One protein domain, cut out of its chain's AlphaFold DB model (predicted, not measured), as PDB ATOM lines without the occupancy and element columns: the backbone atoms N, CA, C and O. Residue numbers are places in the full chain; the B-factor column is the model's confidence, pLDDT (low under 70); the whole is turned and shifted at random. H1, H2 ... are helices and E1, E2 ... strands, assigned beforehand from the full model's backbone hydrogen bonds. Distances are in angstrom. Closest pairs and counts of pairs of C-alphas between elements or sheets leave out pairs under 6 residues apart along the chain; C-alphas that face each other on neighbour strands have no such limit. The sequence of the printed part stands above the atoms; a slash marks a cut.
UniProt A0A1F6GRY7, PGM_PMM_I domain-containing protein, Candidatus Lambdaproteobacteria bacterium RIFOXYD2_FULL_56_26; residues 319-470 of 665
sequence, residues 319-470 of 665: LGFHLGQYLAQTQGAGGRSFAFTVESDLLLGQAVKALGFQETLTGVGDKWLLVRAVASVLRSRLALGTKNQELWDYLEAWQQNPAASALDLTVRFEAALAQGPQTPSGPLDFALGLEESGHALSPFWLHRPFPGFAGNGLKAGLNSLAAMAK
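What this domain is: This is residues 319 to 470 of the 665 residues of the protein "PGM_PMM_I domain-containing protein" of Candidatus Lambdaproteobacteria bacterium RIFOXYD2_FULL_56_26 (UniProt A0A1F6GRY7). A small slab of three parallel strands lies between helices, with H1 and H2 side by side over one face and the longer H3 over the other; beyond H3 a helical hairpin, H4 and H5, makes one end of the domain, while H6 packs on H1 at the opposite end. Two long stretches, residues 418 to 429 and 435 to 456, lead into and away from edge strand E3. The printed part has 152 residues, with six named helices and three named strands in the order H1 E1 H2 E2 H3 H4 H5 E3 H6; the sheet's order is E2 E1 E3, and the class is mostly helix. The whole is compact, with a radius of gyration of the C-alphas of 15.7 A and spans of 45 by 32 by 26 A.

Where its parts are: H1, residues 319 to 330, begins at C-alpha 319 (80.528, 37.495, 97.195) and is 16.7 A long. E1 is residues 337 to 341, H2 346 to 354 and E2 358 to 362. H3, residues 366 to 382, is the longest helix, 24.2 A from C-alpha 366 (83.768, 22.957, 90.986) to C-alpha 382. H4 is residues 389 to 398, H5 406 to 417 with 16.1 A, and E3 430 to 434. H6, residues 457 to 468, is 16.3 A long and ends at C-alpha 468 (84.001, 46.878, 98.371).

How they stand to each other: E1 is parallel to E2 at 28 degrees, with N 338 and O 358 2.9 A apart, and to E3 at 16 degrees, with N 339 and O 432 2.8 A apart, both within hydrogen-bond range. E1, H2 and E2 form a strand-helix-strand unit, two parallel neighbour strands joined through a helix, with a right-handed crossover. Three layers, helices on both faces of a sheet, are made by H1 and H2 on one face, at heights of 9.1 A and 9.0 A, and H3 on the other at 9.4 A. H1 touches H6 at a steep tilt of 55 degrees, closest at the C-alphas of Tyr 326 and Ala 467, 5.2 A. H3 and H4 are close but not clearly touching, the C-alphas of Ala 375 and Leu 395 being closest at 6.9 A. H4 and H5 touch as a hairpin, closest at the C-alphas of Leu 391 and Arg 412, 6.1 A. Every O i to N i+4 pair is within hydrogen-bond range in H1, H3, H4 and H5; H2 has 4 of 5 and H6 7 of 8.

The domain as a whole: The C-alphas farthest apart, of Glu 390 and Ala 469, are 45.7 A apart. The printed part has no cut. The links H5 to E3 and E3 to H6 are long. Mean pLDDT of the printed part is 83.2; residues 380 to 388, 399 to 403 and 419 to 427 are under 70.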
ATOM      1  N   LEU A 319      79.110  37.227  97.390       92.56
ATOM      2  CA  LEU A 319      80.528  37.495  97.195       92.56
ATOM      3  C   LEU A 319      80.864  37.494  95.700       92.56
ATOM      4  O   LEU A 319      81.418  38.459  95.181       92.56
ATOM      5  N   GLY A 320      80.459  36.438  95.000       93.75
ATOM      6  CA  GLY A 320      80.650  36.258  93.572       93.75
ATOM      7  C   GLY A 320      80.037  37.371  92.730       93.75
ATOM      8  O   GLY A 320      80.673  37.874  91.802       93.75
ATOM      9  N   PHE A 321      78.833  37.823  93.079       93.50
ATOM     10  CA  PHE A 321      78.203  38.952  92.408       93.50
ATOM     11  C   PHE A 321      78.984  40.258  92.607       93.50
ATOM     12  O   PHE A 321      79.224  40.964  91.626       93.50
ATOM     13  N   HIS A 322      79.461  40.559  93.823       92.44
ATOM     14  CA  HIS A 322      80.327  41.725  94.058       92.44
ATOM     15  C   HIS A 322      81.616  41.658  93.229       92.44
ATOM     16  O   HIS A 322      82.037  42.660  92.644       92.44
ATOM     17  N   LEU A 323      82.226  40.472  93.130       94.06
ATOM     18  CA  LEU A 323      83.397  40.257  92.280       94.06
ATOM     19  C   LEU A 323      83.065  40.528  90.799       94.06
ATOM     20  O   LEU A 323      83.820  41.209  90.104       94.06
ATOM     21  N   GLY A 324      81.904  40.066  90.328       94.00
ATOM     22  CA  GLY A 324      81.379  40.363  88.992       94.00
ATOM     23  C   GLY A 324      81.159  41.852  88.741       94.00
ATOM     24  O   GLY A 324      81.577  42.369  87.707       94.00
ATOM     25  N   GLN A 325      80.545  42.563  89.690       92.38
ATOM     26  CA  GLN A 325      80.341  44.011  89.608       92.38
ATOM     27  C   GLN A 325      81.668  44.750  89.466       92.38
ATOM     28  O   GLN A 325      81.800  45.607  88.591       92.38
ATOM     29  N   TYR A 326      82.663  44.388  90.278       92.38
ATOM     30  CA  TYR A 326      84.000  44.964  90.183       92.38
ATOM     31  C   TYR A 326      84.612  44.735  88.795       92.38
ATOM     32  O   TYR A 326      85.094  45.682  88.168       92.38
ATOM     33  N   LEU A 327      84.541  43.508  88.269       92.62
ATOM     34  CA  LEU A 327      85.037  43.180  86.929       92.62
ATOM     35  C   LEU A 327      84.306  43.956  85.827       92.62
ATOM     36  O   LEU A 327      84.954  44.468  84.915       92.62
ATOM     37  N   ALA A 328      82.982  44.086  85.914       92.25
ATOM     38  CA  ALA A 328      82.192  44.847  84.950       92.25
ATOM     39  C   ALA A 328      82.582  46.332  84.938       92.25
ATOM     40  O   ALA A 328      82.679  46.931  83.870       92.25
ATOM     41  N   GLN A 329      82.855  46.914  86.107       90.69
ATOM     42  CA  GLN A 329      83.221  48.326  86.241       90.69
ATOM     43  C   GLN A 329      84.676  48.625  85.858       90.69
ATOM     44  O   GLN A 329      84.961  49.715  85.368       90.69
ATOM     45  N   THR A 330      85.600  47.693  86.103       88.94
ATOM     46  CA  THR A 330      87.046  47.930  85.926       88.94
ATOM     47  C   THR A 330      87.605  47.376  84.622       88.94
ATOM     48  O   THR A 330      88.525  47.959  84.058       88.94
ATOM     49  N   GLN A 331      87.055  46.265  84.133       88.06
ATOM     50  CA  GLN A 331      87.529  45.562  82.935       88.06
ATOM     51  C   GLN A 331      86.455  45.463  81.840       88.06
ATOM     52  O   GLN A 331      86.761  45.034  80.731       88.06
ATOM     53  N   GLY A 332      85.207  45.836  82.142       88.94
ATOM     54  CA  GLY A 332      84.054  45.624  81.267       88.94
ATOM     55  C   GLY A 332      83.558  44.179  81.314       88.94
ATOM     56  O   GLY A 332      84.343  43.236  81.353       88.94
ATOM     57  N   ALA A 333      82.242  43.962  81.305       87.69
ATOM     58  CA  ALA A 333      81.711  42.600  81.256       87.69
ATOM     59  C   ALA A 333      81.974  41.949  79.889       87.69
ATOM     60  O   ALA A 333      82.472  40.829  79.830       87.69
ATOM     61  N   GLY A 334      81.723  42.688  78.801       83.19
ATOM     62  CA  GLY A 334      82.129  42.316  77.441       83.19
ATOM     63  C   GLY A 334      81.517  41.010  76.930       83.19
ATOM     64  O   GLY A 334      82.137  40.352  76.105       83.19
ATOM     65  N   GLY A 335      80.357  40.594  77.455       84.50
ATOM     66  CA  GLY A 335      79.755  39.299  77.128       84.50
ATOM     67  C   GLY A 335      80.533  38.094  77.663       84.50
ATOM     68  O   GLY A 335      80.187  36.965  77.325       84.50
ATOM     69  N   ARG A 336      81.556  38.305  78.505       91.12
ATOM     70  CA  ARG A 336      82.317  37.218  79.130       91.12
ATOM     71  C   ARG A 336      81.388  36.314  79.944       91.12
ATOM     72  O   ARG A 336      80.422  36.772  80.554       91.12
ATOM     73  N   SER A 337      81.697  35.027  79.957       92.12
ATOM     74  CA  SER A 337      81.018  33.997  80.721       92.12
ATOM     75  C   SER A 337      81.222  34.204  82.217       92.12
ATOM     76  O   SER A 337      82.344  34.362  82.709       92.12
ATOM     77  N   PHE A 338      80.105  34.171  82.927       95.38
ATOM     78  CA  PHE A 338      80.024  34.120  84.372       95.38
ATOM     79  C   PHE A 338      79.226  32.855  84.710       95.38
ATOM     80  O   PHE A 338      78.025  32.772  84.440       95.38
ATOM     81  N   ALA A 339      79.909  31.849  85.252       93.62
ATOM     82  CA  ALA A 339      79.342  30.532  85.504       93.62
ATOM     83  C   ALA A 339      78.981  30.335  86.980       93.62
ATOM     84  O   ALA A 339      79.692  30.789  87.874       93.62
ATOM     85  N   PHE A 340      77.894  29.622  87.241       93.81
ATOM     86  CA  PHE A 340      77.490  29.237  88.589       93.81
ATOM     87  C   PHE A 340      76.708  27.921  88.570       93.81
ATOM     88  O   PHE A 340      76.342  27.411  87.506       93.81
ATOM     89  N   THR A 341      76.507  27.316  89.737       91.50
ATOM     90  CA  THR A 341      75.832  26.014  89.845       91.50
ATOM     91  C   THR A 341      74.338  26.167  90.106       91.50
ATOM     92  O   THR A 341      73.873  27.223  90.540       91.50
ATOM     93  N   VAL A 342      73.577  25.094  89.877       87.38
ATOM     94  CA  VAL A 342      72.127  25.011  90.158       87.38
ATOM     95  C   VAL A 342      71.726  25.333  91.606       87.38
ATOM     96  O   VAL A 342      70.552  25.579  91.863       87.38
ATOM     97  N   GLU A 343      72.664  25.337  92.557       86.44
ATOM     98  CA  GLU A 343      72.392  25.666  93.966       86.44
ATOM     99  C   GLU A 343      72.217  27.166  94.220       86.44
ATOM    100  O   GLU A 343      71.550  27.537  95.198       86.44
ATOM    101  N   SER A 344      72.765  27.989  93.320       88.81
ATOM    102  CA  SER A 344      72.781  29.451  93.392       88.81
ATOM    103  C   SER A 344      71.372  30.058  93.384       88.81
ATOM    104  O   SER A 344      70.381  29.409  93.034       88.81
ATOM    105  N   ASP A 345      71.265  31.334  93.760       86.31
ATOM    106  CA  ASP A 345      70.019  32.093  93.644       86.31
ATOM    107  C   ASP A 345      69.502  32.093  92.204       86.31
ATOM    108  O   ASP A 345      70.242  32.363  91.258       86.31
ATOM    109  N   LEU A 346      68.198  31.880  92.043       80.81
ATOM    110  CA  LEU A 346      67.534  31.964  90.747       80.81
ATOM    111  C   LEU A 346      67.713  33.344  90.097       80.81
ATOM    112  O   LEU A 346      67.822  33.457  88.876       80.81
ATOM    113  N   LEU A 347      67.733  34.401  90.910       86.94
ATOM    114  CA  LEU A 347      67.849  35.779  90.448       86.94
ATOM    115  C   LEU A 347      69.301  36.200  90.199       86.94
ATOM    116  O   LEU A 347      69.519  37.229  89.552       86.94
ATOM    117  N   LEU A 348      70.290  35.388  90.600       89.75
ATOM    118  CA  LEU A 348      71.699  35.658  90.313       89.75
ATOM    119  C   LEU A 348      71.942  35.746  88.803       89.75
ATOM    120  O   LEU A 348      72.558  36.700  88.342       89.75
ATOM    121  N   GLY A 349      71.406  34.809  88.013       89.31
ATOM    122  CA  GLY A 349      71.591  34.808  86.558       89.31
ATOM    123  C   GLY A 349      71.031  36.050  85.865       89.31
ATOM    124  O   GLY A 349      71.662  36.607  84.962       89.31
ATOM    125  N   GLN A 350      69.881  36.547  86.331       88.81
ATOM    126  CA  GLN A 350      69.300  37.799  85.838       88.81
ATOM    127  C   GLN A 350      70.165  39.003  86.224       88.81
ATOM    128  O   GLN A 350      70.437  39.864  85.385       88.81
ATOM    129  N   ALA A 351      70.642  39.043  87.470       91.25
ATOM    130  CA  ALA A 351      71.506  40.109  87.955       91.25
ATOM    131  C   ALA A 351      72.850  40.137  87.203       91.25
ATOM    132  O   ALA A 351      73.309  41.196  86.782       91.25
ATOM    133  N   VAL A 352      73.455  38.973  86.966       93.25
ATOM    134  CA  VAL A 352      74.700  38.803  86.202       93.25
ATOM    135  C   VAL A 352      74.529  39.260  84.749       93.25
ATOM    136  O   VAL A 352      75.374  39.997  84.234       93.25
ATOM    137  N   LYS A 353      73.408  38.913  84.101       93.19
ATOM    138  CA  LYS A 353      73.044  39.434  82.770       93.19
ATOM    139  C   LYS A 353      72.914  40.954  82.762       93.19
ATOM    140  O   LYS A 353      73.389  41.596  81.828       93.19
ATOM    141  N   ALA A 354      72.323  41.541  83.803       92.62
ATOM    142  CA  ALA A 354      72.193  42.992  83.928       92.62
ATOM    143  C   ALA A 354      73.549  43.712  84.071       92.62
ATOM    144  O   ALA A 354      73.662  44.876  83.690       92.62
ATOM    145  N   LEU A 355      74.594  43.023  84.551       92.31
ATOM    146  CA  LEU A 355      75.975  43.526  84.532       92.31
ATOM    147  C   LEU A 355      76.647  43.417  83.150       92.31
ATOM    148  O   LEU A 355      77.730  43.970  82.964       92.31
ATOM    149  N   GLY A 356      76.026  42.731  82.184       94.44
ATOM    150  CA  GLY A 356      76.533  42.549  80.820       94.44
ATOM    151  C   GLY A 356      77.361  41.276  80.599       94.44
ATOM    152  O   GLY A 356      78.062  41.180  79.588       94.44
ATOM    153  N   PHE A 357      77.321  40.320  81.532       95.12
ATOM    154  CA  PHE A 357      77.947  39.003  81.370       95.12
ATOM    155  C   PHE A 357      76.997  38.004  80.700       95.12
ATOM    156  O   PHE A 357      75.772  38.128  80.775       95.12
ATOM    157  N   GLN A 358      77.567  36.962  80.097       92.94
ATOM    158  CA  GLN A 358      76.825  35.775  79.695       92.94
ATOM    159  C   GLN A 358      76.742  34.811  80.887       92.94
ATOM    160  O   GLN A 358      77.745  34.217  81.277       92.94
ATOM    161  N   GLU A 359      75.555  34.633  81.468       91.50
ATOM    162  CA  GLU A 359      75.381  33.622  82.518       91.50
ATOM    163  C   GLU A 359      75.503  32.194  81.972       91.50
ATOM    164  O   GLU A 359      75.167  31.904  80.820       91.50
ATOM    165  N   THR A 360      75.996  31.279  82.801       87.38
ATOM    166  CA  THR A 360      76.061  29.852  82.479       87.38
ATOM    167  C   THR A 360      75.776  29.029  83.727       87.38
ATOM    168  O   THR A 360      76.555  29.051  84.676       87.38
ATOM    169  N   LEU A 361      74.679  28.273  83.703       87.56
ATOM    170  CA  LEU A 361      74.323  27.345  84.770       87.56
ATOM    171  C   LEU A 361      74.994  25.984  84.544       87.56
ATOM    172  O   LEU A 361      75.057  25.494  83.414       87.56
ATOM    173  N   THR A 362      75.482  25.370  85.616       87.00
ATOM    174  CA  THR A 362      76.129  24.049  85.600       87.00
ATOM    175  C   THR A 362      75.563  23.143  86.691       87.00
ATOM    176  O   THR A 362      75.012  23.635  87.682       87.00
ATOM    177  N   GLY A 363      75.701  21.824  86.528       83.62
ATOM    178  CA  GLY A 363      75.549  20.886  87.644       83.62
ATOM    179  C   GLY A 363      76.503  21.218  88.797       83.62
ATOM    180  O   GLY A 363      77.460  21.976  88.636       83.62
ATOM    181  N   VAL A 364      76.244  20.679  89.985       84.12
ATOM    182  CA  VAL A 364      77.024  21.063  91.168       84.12
ATOM    183  C   VAL A 364      78.390  20.383  91.186       84.12
ATOM    184  O   VAL A 364      78.519  19.189  90.899       84.12
ATOM    185  N   GLY A 365      79.401  21.135  91.610       85.38
ATOM    186  CA  GLY A 365      80.781  20.708  91.722       85.38
ATOM    187  C   GLY A 365      81.690  21.625  90.919       85.38
ATOM    188  O   GLY A 365      81.523  21.802  89.711       85.38
ATOM    189  N   ASP A 366      82.723  22.130  91.580       88.56
ATOM    190  CA  ASP A 366      83.768  22.957  90.986       88.56
ATOM    191  C   ASP A 366      84.401  22.400  89.702       88.56
ATOM    192  O   ASP A 366      84.784  23.169  88.817       88.56
ATOM    193  N   LYS A 367      84.459  21.071  89.534       88.38
ATOM    194  CA  LYS A 367      84.933  20.434  88.298       88.38
ATOM    195  C   LYS A 367      84.172  20.923  87.064       88.38
ATOM    196  O   LYS A 367      84.794  21.101  86.020       88.38
ATOM    197  N   TRP A 368      82.872  21.201  87.176       87.44
ATOM    198  CA  TRP A 368      82.048  21.683  86.062       87.44
ATOM    199  C   TRP A 368      82.291  23.161  85.762       87.44
ATOM    200  O   TRP A 368      82.270  23.569  84.601       87.44
ATOM    201  N   LEU A 369      82.621  23.962  86.776       90.69
ATOM    202  CA  LEU A 369      83.083  25.336  86.580       90.69
ATOM    203  C   LEU A 369      84.465  25.360  85.912       90.69
ATOM    204  O   LEU A 369      84.672  26.103  84.951       90.69
ATOM    205  N   LEU A 370      85.385  24.492  86.352       90.69
ATOM    206  CA  LEU A 370      86.697  24.292  85.725       90.69
ATOM    207  C   LEU A 370      86.558  23.865  84.258       90.69
ATOM    208  O   LEU A 370      87.247  24.402  83.395       90.69
ATOM    209  N   VAL A 371      85.624  22.958  83.960       87.62
ATOM    210  CA  VAL A 371      85.261  22.551  82.594       87.62
ATOM    211  C   VAL A 371      84.895  23.757  81.728       87.62
ATOM    212  O   VAL A 371      85.441  23.915  80.633       87.62
ATOM    213  N   ARG A 372      84.015  24.643  82.215       86.38
ATOM    214  CA  ARG A 372      83.612  25.858  81.485       86.38
ATOM    215  C   ARG A 372      84.782  26.819  81.283       86.38
ATOM    216  O   ARG A 372      84.962  27.327  80.176       86.38
ATOM    217  N   ALA A 373      85.598  27.020  82.317       88.94
ATOM    218  CA  ALA A 373      86.770  27.883  82.254       88.94
ATOM    219  C   ALA A 373      87.789  27.393  81.215       88.94
ATOM    220  O   ALA A 373      88.206  28.150  80.338       88.94
ATOM    221  N   VAL A 374      88.135  26.106  81.250       85.19
ATOM    222  CA  VAL A 374      89.082  25.503  80.303       85.19
ATOM    223  C   VAL A 374      88.529  25.501  78.884       85.19
ATOM    224  O   VAL A 374      89.255  25.840  77.950       85.19
ATOM    225  N   ALA A 375      87.240  25.196  78.705       81.69
ATOM    226  CA  ALA A 375      86.607  25.262  77.394       81.69
ATOM    227  C   ALA A 375      86.705  26.666  76.782       81.69
ATOM    228  O   ALA A 375      87.013  26.784  75.599       81.69
ATOM    229  N   SER A 376      86.516  27.724  77.576       80.81
ATOM    230  CA  SER A 376      86.712  29.101  77.111       80.81
ATOM    231  C   SER A 376      88.141  29.339  76.616       80.81
ATOM    232  O   SER A 376      88.317  29.818  75.500       80.81
ATOM    233  N   VAL A 377      89.161  28.929  77.378       78.12
ATOM    234  CA  VAL A 377      90.568  29.086  76.962       78.12
ATOM    235  C   VAL A 377      90.852  28.342  75.658       78.12
ATOM    236  O   VAL A 377      91.518  28.871  74.766       78.12
ATOM    237  N   LEU A 378      90.365  27.105  75.543       76.25
ATOM    238  CA  LEU A 378      90.548  26.285  74.349       76.25
ATOM    239  C   LEU A 378      89.856  26.905  73.133       76.25
ATOM    240  O   LEU A 378      90.447  26.920  72.056       76.25
ATOM    241  N   ARG A 379      88.660  27.483  73.307       75.12
ATOM    242  CA  ARG A 379      87.940  28.202  72.247       75.12
ATOM    243  C   ARG A 379      88.669  29.434  71.759       75.12
ATOM    244  O   ARG A 379      88.919  29.538  70.557       75.12
ATOM    245  N   SER A 380      89.092  30.303  72.671       68.81
ATOM    246  CA  SER A 380      89.848  31.498  72.297       68.81
ATOM    247  C   SER A 380      91.159  31.141  71.576       68.81
ATOM    248  O   SER A 380      91.618  31.905  70.736       68.81
ATOM    249  N   ARG A 381      91.753  29.966  71.848       65.50
ATOM    250  CA  ARG A 381      92.962  29.473  71.161       65.50
ATOM    251  C   ARG A 381      92.695  28.837  69.799       65.50
ATOM    252  O   ARG A 381      93.413  29.127  68.849       65.50
ATOM    253  N   LEU A 382      91.687  27.972  69.696       61.19
ATOM    254  CA  LEU A 382      91.384  27.237  68.462       61.19
ATOM    255  C   LEU A 382      90.783  28.145  67.375       61.19
ATOM    256  O   LEU A 382      90.955  27.867  66.190       61.19
ATOM    257  N   ALA A 383      90.177  29.273  67.758       53.31
ATOM    258  CA  ALA A 383      89.639  30.276  66.839       53.31
ATOM    259  C   ALA A 383      90.703  31.030  66.002       53.31
ATOM    260  O   ALA A 383      90.345  31.705  65.039       53.31
ATOM    261  N   LEU A 384      91.999  30.924  66.330       48.34
ATOM    262  CA  LEU A 384      93.066  31.771  65.763       48.34
ATOM    263  C   LEU A 384      93.969  31.085  64.729       48.34
ATOM    264  O   LEU A 384      94.932  31.678  64.245       48.34
ATOM    265  N   GLY A 385      93.664  29.846  64.359       48.97
ATOM    266  CA  GLY A 385      94.446  29.103  63.378       48.97
ATOM    267  C   GLY A 385      94.155  27.617  63.473       48.97
ATOM    268  O   GLY A 385      94.773  26.896  64.251       48.97
ATOM    269  N   THR A 386      93.195  27.161  62.676       55.44
ATOM    270  CA  THR A 386      92.761  25.765  62.557       55.44
ATOM    271  C   THR A 386      93.932  24.807  62.344       55.44
ATOM    272  O   THR A 386      94.494  24.785  61.252       55.44
ATOM    273  N   LYS A 387      94.262  23.954  63.331       55.28
ATOM    274  CA  LYS A 387      95.050  22.720  63.085       55.28
ATOM    275  C   LYS A 387      94.700  21.487  63.929       55.28
ATOM    276  O   LYS A 387      95.193  20.417  63.594       55.28
ATOM    277  N   ASN A 388      93.854  21.570  64.964       66.81
ATOM    278  CA  ASN A 388      93.466  20.383  65.744       66.81
ATOM    279  C   ASN A 388      91.939  20.234  65.851       66.81
ATOM    280  O   ASN A 388      91.342  20.496  66.895       66.81
ATOM    281  N   GLN A 389      91.320  19.835  64.733       72.62
ATOM    282  CA  GLN A 389      89.879  19.566  64.635       72.62
ATOM    283  C   GLN A 389      89.440  18.480  65.626       72.62
ATOM    284  O   GLN A 389      88.379  18.580  66.219       72.62
ATOM    285  N   GLU A 390      90.294  17.488  65.880       76.19
ATOM    286  CA  GLU A 390      90.004  16.398  66.809       76.19
ATOM    287  C   GLU A 390      89.821  16.891  68.257       76.19
ATOM    288  O   GLU A 390      88.908  16.455  68.958       76.19
ATOM    289  N   LEU A 391      90.662  17.830  68.712       76.12
ATOM    290  CA  LEU A 391      90.509  18.472  70.020       76.12
ATOM    291  C   LEU A 391      89.247  19.345  70.075       76.12
ATOM    292  O   LEU A 391      88.574  19.361  71.104       76.12
ATOM    293  N   TRP A 392      88.927  20.050  68.987       75.12
ATOM    294  CA  TRP A 392      87.709  20.858  68.887       75.12
ATOM    295  C   TRP A 392      86.445  20.005  68.963       75.12
ATOM    296  O   TRP A 392      85.578  20.261  69.794       75.12
ATOM    297  N   ASP A 393      86.375  18.952  68.152       77.44
ATOM    298  CA  ASP A 393      85.239  18.036  68.103       77.44
ATOM    299  C   ASP A 393      85.049  17.340  69.451       77.44
ATOM    300  O   ASP A 393      83.921  17.216  69.929       77.44
ATOM    301  N   TYR A 394      86.148  16.944  70.109       77.69
ATOM    302  CA  TYR A 394      86.076  16.393  71.459       77.69
ATOM    303  C   TYR A 394      85.544  17.428  72.454       77.69
ATOM    304  O   TYR A 394      84.673  17.094  73.248       77.69
ATOM    305  N   LEU A 395      86.025  18.676  72.412       75.31
ATOM    306  CA  LEU A 395      85.574  19.743  73.308       75.31
ATOM    307  C   LEU A 395      84.082  20.066  73.135       75.31
ATOM    308  O   LEU A 395      83.377  20.241  74.128       75.31
ATOM    309  N   GLU A 396      83.596  20.136  71.897       74.56
ATOM    310  CA  GLU A 396      82.181  20.389  71.611       74.56
ATOM    311  C   GLU A 396      81.307  19.194  72.018       74.56
ATOM    312  O   GLU A 396      80.279  19.377  72.674       74.56
ATOM    313  N   ALA A 397      81.746  17.961  71.736       72.44
ATOM    314  CA  ALA A 397      81.055  16.753  72.187       72.44
ATOM    315  C   ALA A 397      81.025  16.636  73.720       72.44
ATOM    316  O   ALA A 397      80.025  16.210  74.297       72.44
ATOM    317  N   TRP A 398      82.102  17.041  74.395       71.69
ATOM    318  CA  TRP A 398      82.252  17.005  75.850       71.69
ATOM    319  C   TRP A 398      81.192  17.840  76.573       71.69
ATOM    320  O   TRP A 398      80.670  17.410  77.596       71.69
ATOM    321  N   GLN A 399      80.796  18.988  76.012       63.66
ATOM    322  CA  GLN A 399      79.755  19.843  76.601       63.66
ATOM    323  C   GLN A 399      78.352  19.231  76.567       63.66
ATOM    324  O   GLN A 399      77.462  19.723  77.259       63.66
ATOM    325  N   GLN A 400      78.151  18.190  75.759       63.59
ATOM    326  CA  GLN A 400      76.861  17.535  75.556       63.59
ATOM    327  C   GLN A 400      76.855  16.084  76.062       63.59
ATOM    328  O   GLN A 400      75.827  15.414  75.969       63.59
ATOM    329  N   ASN A 401      77.981  15.581  76.587       67.00
ATOM    330  CA  ASN A 401      78.166  14.158  76.862       67.00
ATOM    331  C   ASN A 401      78.481  13.865  78.347       67.00
ATOM    332  O   ASN A 401      79.574  14.187  78.803       67.00
ATOM    333  N   PRO A 402      77.600  13.148  79.072       54.31
ATOM    334  CA  PRO A 402      77.853  12.632  80.426       54.31
ATOM    335  C   PRO A 402      79.136  11.798  80.584       54.31
ATOM    336  O   PRO A 402      79.727  11.764  81.661       54.31
ATOM    337  N   ALA A 403      79.558  11.097  79.523       65.19
ATOM    338  CA  ALA A 403      80.714  10.187  79.508       65.19
ATOM    339  C   ALA A 403      82.050  10.890  79.189       65.19
ATOM    340  O   ALA A 403      83.083  10.256  78.975       65.19
ATOM    341  N   ALA A 404      82.011  12.213  79.136       76.94
ATOM    342  CA  ALA A 404      83.131  13.127  79.120       76.94
ATOM    343  C   ALA A 404      84.301  12.722  80.052       76.94
ATOM    344  O   ALA A 404      84.115  12.585  81.259       76.94
ATOM    345  N   SER A 405      85.527  12.611  79.515       87.94
ATOM    346  CA  SER A 405      86.752  12.318  80.280       87.94
ATOM    347  C   SER A 405      87.695  13.525  80.274       87.94
ATOM    348  O   SER A 405      88.135  13.982  79.217       87.94
ATOM    349  N   ALA A 406      88.038  14.040  81.459       90.06
ATOM    350  CA  ALA A 406      89.060  15.076  81.588       90.06
ATOM    351  C   ALA A 406      90.462  14.520  81.307       90.06
ATOM    352  O   ALA A 406      91.306  15.253  80.786       90.06
ATOM    353  N   LEU A 407      90.711  13.232  81.585       91.69
ATOM    354  CA  LEU A 407      91.962  12.563  81.209       91.69
ATOM    355  C   LEU A 407      92.178  12.618  79.696       91.69
ATOM    356  O   LEU A 407      93.224  13.081  79.245       91.69
ATOM    357  N   ASP A 408      91.186  12.194  78.916       89.88
ATOM    358  CA  ASP A 408      91.304  12.138  77.459       89.88
ATOM    359  C   ASP A 408      91.416  13.544  76.852       89.88
ATOM    360  O   ASP A 408      92.235  13.762  75.956       89.88
ATOM    361  N   LEU A 409      90.663  14.520  77.378       86.81
ATOM    362  CA  LEU A 409      90.816  15.929  76.999       86.81
ATOM    363  C   LEU A 409      92.246  16.423  77.257       86.81
ATOM    364  O   LEU A 409      92.846  17.060  76.393       86.81
ATOM    365  N   THR A 410      92.805  16.094  78.422       89.12
ATOM    366  CA  THR A 410      94.161  16.502  78.802       89.12
ATOM    367  C   THR A 410      95.207  15.862  77.892       89.12
ATOM    368  O   THR A 410      96.092  16.561  77.409       89.12
ATOM    369  N   VAL A 411      95.084  14.566  77.577       89.38
ATOM    370  CA  VAL A 411      95.982  13.875  76.631       89.38
ATOM    371  C   VAL A 411      95.978  14.573  75.270       89.38
ATOM    372  O   VAL A 411      97.040  14.879  74.723       89.38
ATOM    373  N   ARG A 412      94.787  14.859  74.730       85.50
ATOM    374  CA  ARG A 412      94.621  15.530  73.431       85.50
ATOM    375  C   ARG A 412      95.201  16.940  73.446       85.50
ATOM    376  O   ARG A 412      95.867  17.344  72.494       85.50
ATOM    377  N   PHE A 413      94.973  17.677  74.528       81.69
ATOM    378  CA  PHE A 413      95.485  19.030  74.687       81.69
ATOM    379  C   PHE A 413      97.015  19.071  74.787       81.69
ATOM    380  O   PHE A 413      97.655  19.842  74.075       81.69
ATOM    381  N   GLU A 414      97.615  18.219  75.614       82.12
ATOM    382  CA  GLU A 414      99.072  18.128  75.761       82.12
ATOM    383  C   GLU A 414      99.741  17.717  74.437       82.12
ATOM    384  O   GLU A 414     100.755  18.295  74.043       82.12
ATOM    385  N   ALA A 415      99.130  16.788  73.691       81.94
ATOM    386  CA  ALA A 415      99.585  16.426  72.350       81.94
ATOM    387  C   ALA A 415      99.495  17.602  71.360       81.94
ATOM    388  O   ALA A 415     100.381  17.765  70.520       81.94
ATOM    389  N   ALA A 416      98.458  18.441  71.464       75.12
ATOM    390  CA  ALA A 416      98.316  19.644  70.647       75.12
ATOM    391  C   ALA A 416      99.377  20.705  70.987       75.12
ATOM    392  O   ALA A 416      99.948  21.309  70.079       75.12
ATOM    393  N   LEU A 417      99.681  20.912  72.275       72.38
ATOM    394  CA  LEU A 417     100.724  21.848  72.713       72.38
ATOM    395  C   LEU A 417     102.120  21.449  72.220       72.38
ATOM    396  O   LEU A 417     102.916  22.317  71.866       72.38
ATOM    397  N   ALA A 418     102.412  20.148  72.150       74.25
ATOM    398  CA  ALA A 418     103.691  19.647  71.648       74.25
ATOM    399  C   ALA A 418     103.951  19.991  70.165       74.25
ATOM    400  O   ALA A 418     105.098  19.953  69.723       74.25
ATOM    401  N   GLN A 419     102.916  20.346  69.392       68.81
ATOM    402  CA  GLN A 419     103.027  20.692  67.969       68.81
ATOM    403  C   GLN A 419     103.404  22.165  67.715       68.81
ATOM    404  O   GLN A 419     103.590  22.555  66.562       68.81
ATOM    405  N   GLY A 420     103.539  22.988  68.762       59.84
ATOM    406  CA  GLY A 420     104.037  24.362  68.674       59.84
ATOM    407  C   GLY A 420     103.302  25.343  69.596       59.84
ATOM    408  O   GLY A 420     102.183  25.066  70.037       59.84
ATOM    409  N   PRO A 421     103.912  26.506  69.898       51.62
ATOM    410  CA  PRO A 421     103.320  27.503  70.777       51.62
ATOM    411  C   PRO A 421     102.044  28.074  70.155       51.62
ATOM    412  O   PRO A 421     102.073  28.838  69.193       51.62
ATOM    413  N   GLN A 422     100.908  27.710  70.742       56.09
ATOM    414  CA  GLN A 422      99.621  28.342  70.475       56.09
ATOM    415  C   GLN A 422      99.598  29.674  71.235       56.09
ATOM    416  O   GLN A 422      99.085  29.760  72.355       56.09
ATOM    417  N   THR A 423     100.269  30.691  70.690       50.78
ATOM    418  CA  THR A 423     100.246  32.050  71.244       50.78
ATOM    419  C   THR A 423      98.795  32.536  71.239       50.78
ATOM    420  O   THR A 423      98.183  32.551  70.172       50.78
ATOM    421  N   PRO A 424      98.202  32.908  72.386       52.72
ATOM    422  CA  PRO A 424      96.868  33.484  72.378       52.72
ATOM    423  C   PRO A 424      96.901  34.836  71.664       52.72
ATOM    424  O   PRO A 424      97.758  35.669  71.951       52.72
ATOM    425  N   SER A 425      95.930  35.086  70.797       48.62
ATOM    426  CA  SER A 425      95.590  36.434  70.335       48.62
ATOM    427  C   SER A 425      94.087  36.663  70.478       48.62
ATOM    428  O   SER A 425      93.370  36.801  69.495       48.62
ATOM    429  N   GLY A 426      93.596  36.651  71.719       56.47
ATOM    430  CA  GLY A 426      92.210  36.989  72.039       56.47
ATOM    431  C   GLY A 426      91.986  37.201  73.542       56.47
ATOM    432  O   GLY A 426      92.722  36.618  74.346       56.47
ATOM    433  N   PRO A 427      91.015  38.045  73.935       63.34
ATOM    434  CA  PRO A 427      90.589  38.163  75.327       63.34
ATOM    435  C   PRO A 427      90.014  36.825  75.816       63.34
ATOM    436  O   PRO A 427      89.430  36.070  75.044       63.34
ATOM    437  N   LEU A 428      90.206  36.517  77.099       77.50
ATOM    438  CA  LEU A 428      89.633  35.322  77.708       77.50
ATOM    439  C   LEU A 428      88.127  35.524  77.911       77.50
ATOM    440  O   LEU A 428      87.720  36.444  78.626       77.50
ATOM    441  N   ASP A 429      87.322  34.630  77.340       85.12
ATOM    442  CA  ASP A 429      85.864  34.731  77.440       85.12
ATOM    443  C   ASP A 429      85.332  34.329  78.823       85.12
ATOM    444  O   ASP A 429      84.191  34.629  79.125       85.12
ATOM    445  N   PHE A 430      86.111  33.681  79.692       91.12
ATOM    446  CA  PHE A 430      85.702  33.321  81.055       91.12
ATOM    447  C   PHE A 430      86.129  34.378  82.079       91.12
ATOM    448  O   PHE A 430      87.319  34.658  82.233       91.12
ATOM    449  N   ALA A 431      85.165  34.940  82.811       92.81
ATOM    450  CA  ALA A 431      85.416  35.956  83.833       92.81
ATOM    451  C   ALA A 431      85.443  35.374  85.253       92.81
ATOM    452  O   ALA A 431      86.400  35.611  85.995       92.81
ATOM    453  N   LEU A 432      84.399  34.632  85.633       94.75
ATOM    454  CA  LEU A 432      84.214  34.122  86.991       94.75
ATOM    455  C   LEU A 432      83.392  32.827  86.979       94.75
ATOM    456  O   LEU A 432      82.466  32.683  86.184       94.75
ATOM    457  N   GLY A 433      83.716  31.906  87.879       95.06
ATOM    458  CA  GLY A 433      82.892  30.761  88.253       95.06
ATOM    459  C   GLY A 433      82.642  30.774  89.756       95.06
ATOM    460  O   GLY A 433      83.556  31.135  90.496       95.06
ATOM    461  N   LEU A 434      81.460  30.382  90.225       94.19
ATOM    462  CA  LEU A 434      81.209  30.258  91.664       94.19
ATOM    463  C   LEU A 434      80.204  29.170  92.037       94.19
ATOM    464  O   LEU A 434      79.347  28.786  91.245       94.19
ATOM    465  N   GLU A 435      80.302  28.721  93.279       93.44
ATOM    466  CA  GLU A 435      79.279  27.933  93.956       93.44
ATOM    467  C   GLU A 435      78.764  28.710  95.168       93.44
ATOM    468  O   GLU A 435      79.511  29.468  95.793       93.44
ATOM    469  N   GLU A 436      77.511  28.467  95.554       89.81
ATOM    470  CA  GLU A 436      76.894  29.089  96.735       89.81
ATOM    471  C   GLU A 436      77.721  28.854  98.013       89.81
ATOM    472  O   GLU A 436      77.863  29.759  98.834       89.81
ATOM    473  N   SER A 437      78.397  27.699  98.086       90.81
ATOM    474  CA  SER A 437      79.302  27.298  99.173       90.81
ATOM    475  C   SER A 437      80.522  28.207  99.402       90.81
ATOM    476  O   SER A 437      81.299  27.966 100.327       90.81
ATOM    477  N   GLY A 438      80.731  29.235  98.571       93.25
ATOM    478  CA  GLY A 438      81.845  30.184  98.694       93.25
ATOM    479  C   GLY A 438      83.066  29.808  97.862       93.25
ATOM    480  O   GLY A 438      84.074  30.515  97.893       93.25
ATOM    481  N   HIS A 439      82.985  28.708  97.116       95.06
ATOM    482  CA  HIS A 439      83.996  28.333  96.143       95.06
ATOM    483  C   HIS A 439      83.938  29.299  94.960       95.06
ATOM    484  O   HIS A 439      82.885  29.470  94.347       95.06
ATOM    485  N   ALA A 440      85.066  29.917  94.617       94.69
ATOM    486  CA  ALA A 440      85.144  30.870  93.518       94.69
ATOM    487  C   ALA A 440      86.372  30.625  92.640       94.69
ATOM    488  O   ALA A 440      87.479  30.355  93.115       94.69
ATOM    489  N   LEU A 441      86.161  30.765  91.337       93.00
ATOM    490  CA  LEU A 441      87.109  30.482  90.277       93.00
ATOM    491  C   LEU A 441      87.300  31.724  89.414       93.00
ATOM    492  O   LEU A 441      86.367  32.197  88.776       93.00
ATOM    493  N   SER A 442      88.523  32.233  89.332       93.12
ATOM    494  CA  SER A 442      88.883  33.305  88.399       93.12
ATOM    495  C   SER A 442      90.266  33.039  87.804       93.12
ATOM    496  O   SER A 442      91.066  32.348  88.442       93.12
ATOM    497  N   PRO A 443      90.585  33.588  86.617       92.25
ATOM    498  CA  PRO A 443      91.861  33.338  85.947       92.25
ATOM    499  C   PRO A 443      93.057  33.639  86.856       92.25
ATOM    500  O   PRO A 443      93.121  34.725  87.437       92.25
ATOM    501  N   PHE A 444      93.985  32.692  86.993       93.50
ATOM    502  CA  PHE A 444      95.234  32.871  87.733       93.50
ATOM    503  C   PHE A 444      96.416  32.804  86.766       93.50
ATOM    504  O   PHE A 444      96.704  31.763  86.174       93.50
ATOM    505  N   TRP A 445      97.080  33.931  86.560       92.12
ATOM    506  CA  TRP A 445      98.195  34.075  85.642       92.12
ATOM    507  C   TRP A 445      99.485  33.545  86.265       92.12
ATOM    508  O   TRP A 445      99.848  33.908  87.380       92.12
ATOM    509  N   LEU A 446     100.153  32.682  85.502       90.38
ATOM    510  CA  LEU A 446     101.417  32.015  85.824       90.38
ATOM    511  C   LEU A 446     102.486  32.411  84.793       90.38
ATOM    512  O   LEU A 446     102.166  33.096  83.814       90.38
ATOM    513  N   HIS A 447     103.729  31.936  84.938       86.75
ATOM    514  CA  HIS A 447     104.807  32.170  83.961       86.75
ATOM    515  C   HIS A 447     104.660  31.296  82.704       86.75
ATOM    516  O   HIS A 447     105.546  30.540  82.309       86.75
ATOM    517  N   ARG A 448     103.495  31.384  82.061       80.44
ATOM    518  CA  ARG A 448     103.105  30.576  80.905       80.44
ATOM    519  C   ARG A 448     102.065  31.317  80.051       80.44
ATOM    520  O   ARG A 448     101.450  32.270  80.522       80.44
ATOM    521  N   PRO A 449     101.798  30.883  78.805       72.19
ATOM    522  CA  PRO A 449     100.980  31.657  77.869       72.19
ATOM    523  C   PRO A 449      99.463  31.568  78.118       72.19
ATOM    524  O   PRO A 449      98.680  31.873  77.223       72.19
ATOM    525  N   PHE A 450      99.016  31.061  79.265       78.31
ATOM    526  CA  PHE A 450      97.600  30.920  79.605       78.31
ATOM    527  C   PHE A 450      97.405  30.848  81.118       78.31
ATOM    528  O   PHE A 450      98.297  30.366  81.819       78.31
ATOM    529  N   PRO A 451      96.250  31.301  81.626       87.38
ATOM    530  CA  PRO A 451      95.971  31.219  83.046       87.38
ATOM    531  C   PRO A 451      95.685  29.772  83.461       87.38
ATOM    532  O   PRO A 451      95.165  28.965  82.686       87.38
ATOM    533  N   GLY A 452      96.024  29.467  84.707       88.44
ATOM    534  CA  GLY A 452      95.496  28.322  85.432       88.44
ATOM    535  C   GLY A 452      94.168  28.660  86.106       88.44
ATOM    536  O   GLY A 452      93.821  29.831  86.288       88.44
ATOM    537  N   PHE A 453      93.440  27.620  86.500       91.19
ATOM    538  CA  PHE A 453      92.181  27.746  87.225       91.19
ATOM    539  C   PHE A 453      92.207  26.820  88.436       91.19
ATOM    540  O   PHE A 453      92.514  25.636  88.320       91.19
ATOM    541  N   ALA A 454      91.901  27.375  89.603       92.94
ATOM    542  CA  ALA A 454      91.727  26.636  90.841       92.94
ATOM    543  C   ALA A 454      90.726  27.383  91.722       92.94
ATOM    544  O   ALA A 454      90.752  28.616  91.770       92.94
ATOM    545  N   GLY A 455      89.864  26.637  92.408       93.56
ATOM    546  CA  GLY A 455      89.026  27.185  93.465       93.56
ATOM    547  C   GLY A 455      89.866  27.842  94.534       93.56
ATOM    548  O   GLY A 455      90.730  27.183  95.111       93.56
ATOM    549  N   ASN A 456      89.671  29.138  94.747       96.56
ATOM    550  CA  ASN A 456      90.585  29.917  95.564       96.56
ATOM    551  C   ASN A 456      89.826  30.915  96.439       96.56
ATOM    552  O   ASN A 456      89.623  32.074  96.060       96.56
ATOM    553  N   GLY A 457      89.444  30.448  97.628       97.12
ATOM    554  CA  GLY A 457      88.792  31.254  98.652       97.12
ATOM    555  C   GLY A 457      89.654  32.435  99.088       97.12
ATOM    556  O   GLY A 457      89.152  33.549  99.193       97.12
ATOM    557  N   LEU A 458      90.964  32.236  99.247       97.12
ATOM    558  CA  LEU A 458      91.905  33.296  99.636       97.12
ATOM    559  C   LEU A 458      91.927  34.445  98.624       97.12
ATOM    560  O   LEU A 458      91.786  35.610  98.996       97.12
ATOM    561  N   LYS A 459      92.027  34.123  97.330       96.75
ATOM    562  CA  LYS A 459      91.963  35.111  96.247       96.75
ATOM    563  C   LYS A 459      90.596  35.790  96.195       96.75
ATOM    564  O   LYS A 459      90.539  36.998  96.002       96.75
ATOM    565  N   ALA A 460      89.506  35.040  96.363       96.38
ATOM    566  CA  ALA A 460      88.157  35.600  96.387       96.38
ATOM    567  C   ALA A 460      87.973  36.587  97.548       96.38
ATOM    568  O   ALA A 460      87.489  37.694  97.329       96.38
ATOM    569  N   GLY A 461      88.431  36.223  98.749       95.69
ATOM    570  CA  GLY A 461      88.429  37.080  99.931       95.69
ATOM    571  C   GLY A 461      89.257  38.346  99.721       95.69
ATOM    572  O   GLY A 461      88.726  39.446  99.868       95.69
ATOM    573  N   LEU A 462      90.510  38.210  99.274       94.38
ATOM    574  CA  LEU A 462      91.398  39.338  98.968       94.38
ATOM    575  C   LEU A 462      90.775  40.293  97.936       94.38
ATOM    576  O   LEU A 462      90.671  41.497  98.161       94.38
ATOM    577  N   ASN A 463      90.287  39.746  96.824       95.00
ATOM    578  CA  ASN A 463      89.664  40.521  95.754       95.00
ATOM    579  C   ASN A 463      88.323  41.140  96.169       95.00
ATOM    580  O   ASN A 463      87.922  42.169  95.622       95.00
ATOM    581  N   SER A 464      87.635  40.560  97.154       93.38
ATOM    582  CA  SER A 464      86.395  41.126  97.679       93.38
ATOM    583  C   SER A 464      86.617  42.437  98.432       93.38
ATOM    584  O   SER A 464      85.741  43.298  98.377       93.38
ATOM    585  N   LEU A 465      87.788  42.635  99.053       91.56
ATOM    586  CA  LEU A 465      88.154  43.902  99.697       91.56
ATOM    587  C   LEU A 465      88.287  45.022  98.651       91.56
ATOM    588  O   LEU A 465      87.743  46.112  98.823       91.56
ATOM    589  N   ALA A 466      88.904  44.722  97.502       89.75
ATOM    590  CA  ALA A 466      88.926  45.632  96.354       89.75
ATOM    591  C   ALA A 466      87.524  45.909  95.795       89.75
ATOM    592  O   ALA A 466      87.206  47.048  95.443       89.75
ATOM    593  N   ALA A 467      86.676  44.878  95.724       88.75
ATOM    594  CA  ALA A 467      85.307  45.019  95.244       88.75
ATOM    595  C   ALA A 467      84.484  45.982  96.116       88.75
ATOM    596  O   ALA A 467      83.724  46.789  95.578       88.75
ATOM    597  N   MET A 468      84.684  45.970  97.439       82.44
ATOM    598  CA  MET A 468      84.001  46.878  98.371       82.44
ATOM    599  C   MET A 468      84.312  48.349  98.101       82.44
ATOM    600  O   MET A 468      83.411  49.183  98.161       82.44
ATOM    601  N   ALA A 469      85.554  48.678  97.737       73.12
ATOM    602  CA  ALA A 469      85.957  50.049  97.422       73.12
ATOM    603  C   ALA A 469      85.246  50.638  96.184       73.12
ATOM    604  O   ALA A 469      85.346  51.837  95.922       73.12
ATOM    605  N   LYS A 470      84.548  49.808  95.396       73.00
ATOM    606  CA  LYS A 470      83.820  50.214  94.184       73.00
ATOM    607  C   LYS A 470      82.299  50.149  94.315       73.00
ATOM    608  O   LYS A 470      81.591  50.478  93.360       73.00
TER     609      LYS A 470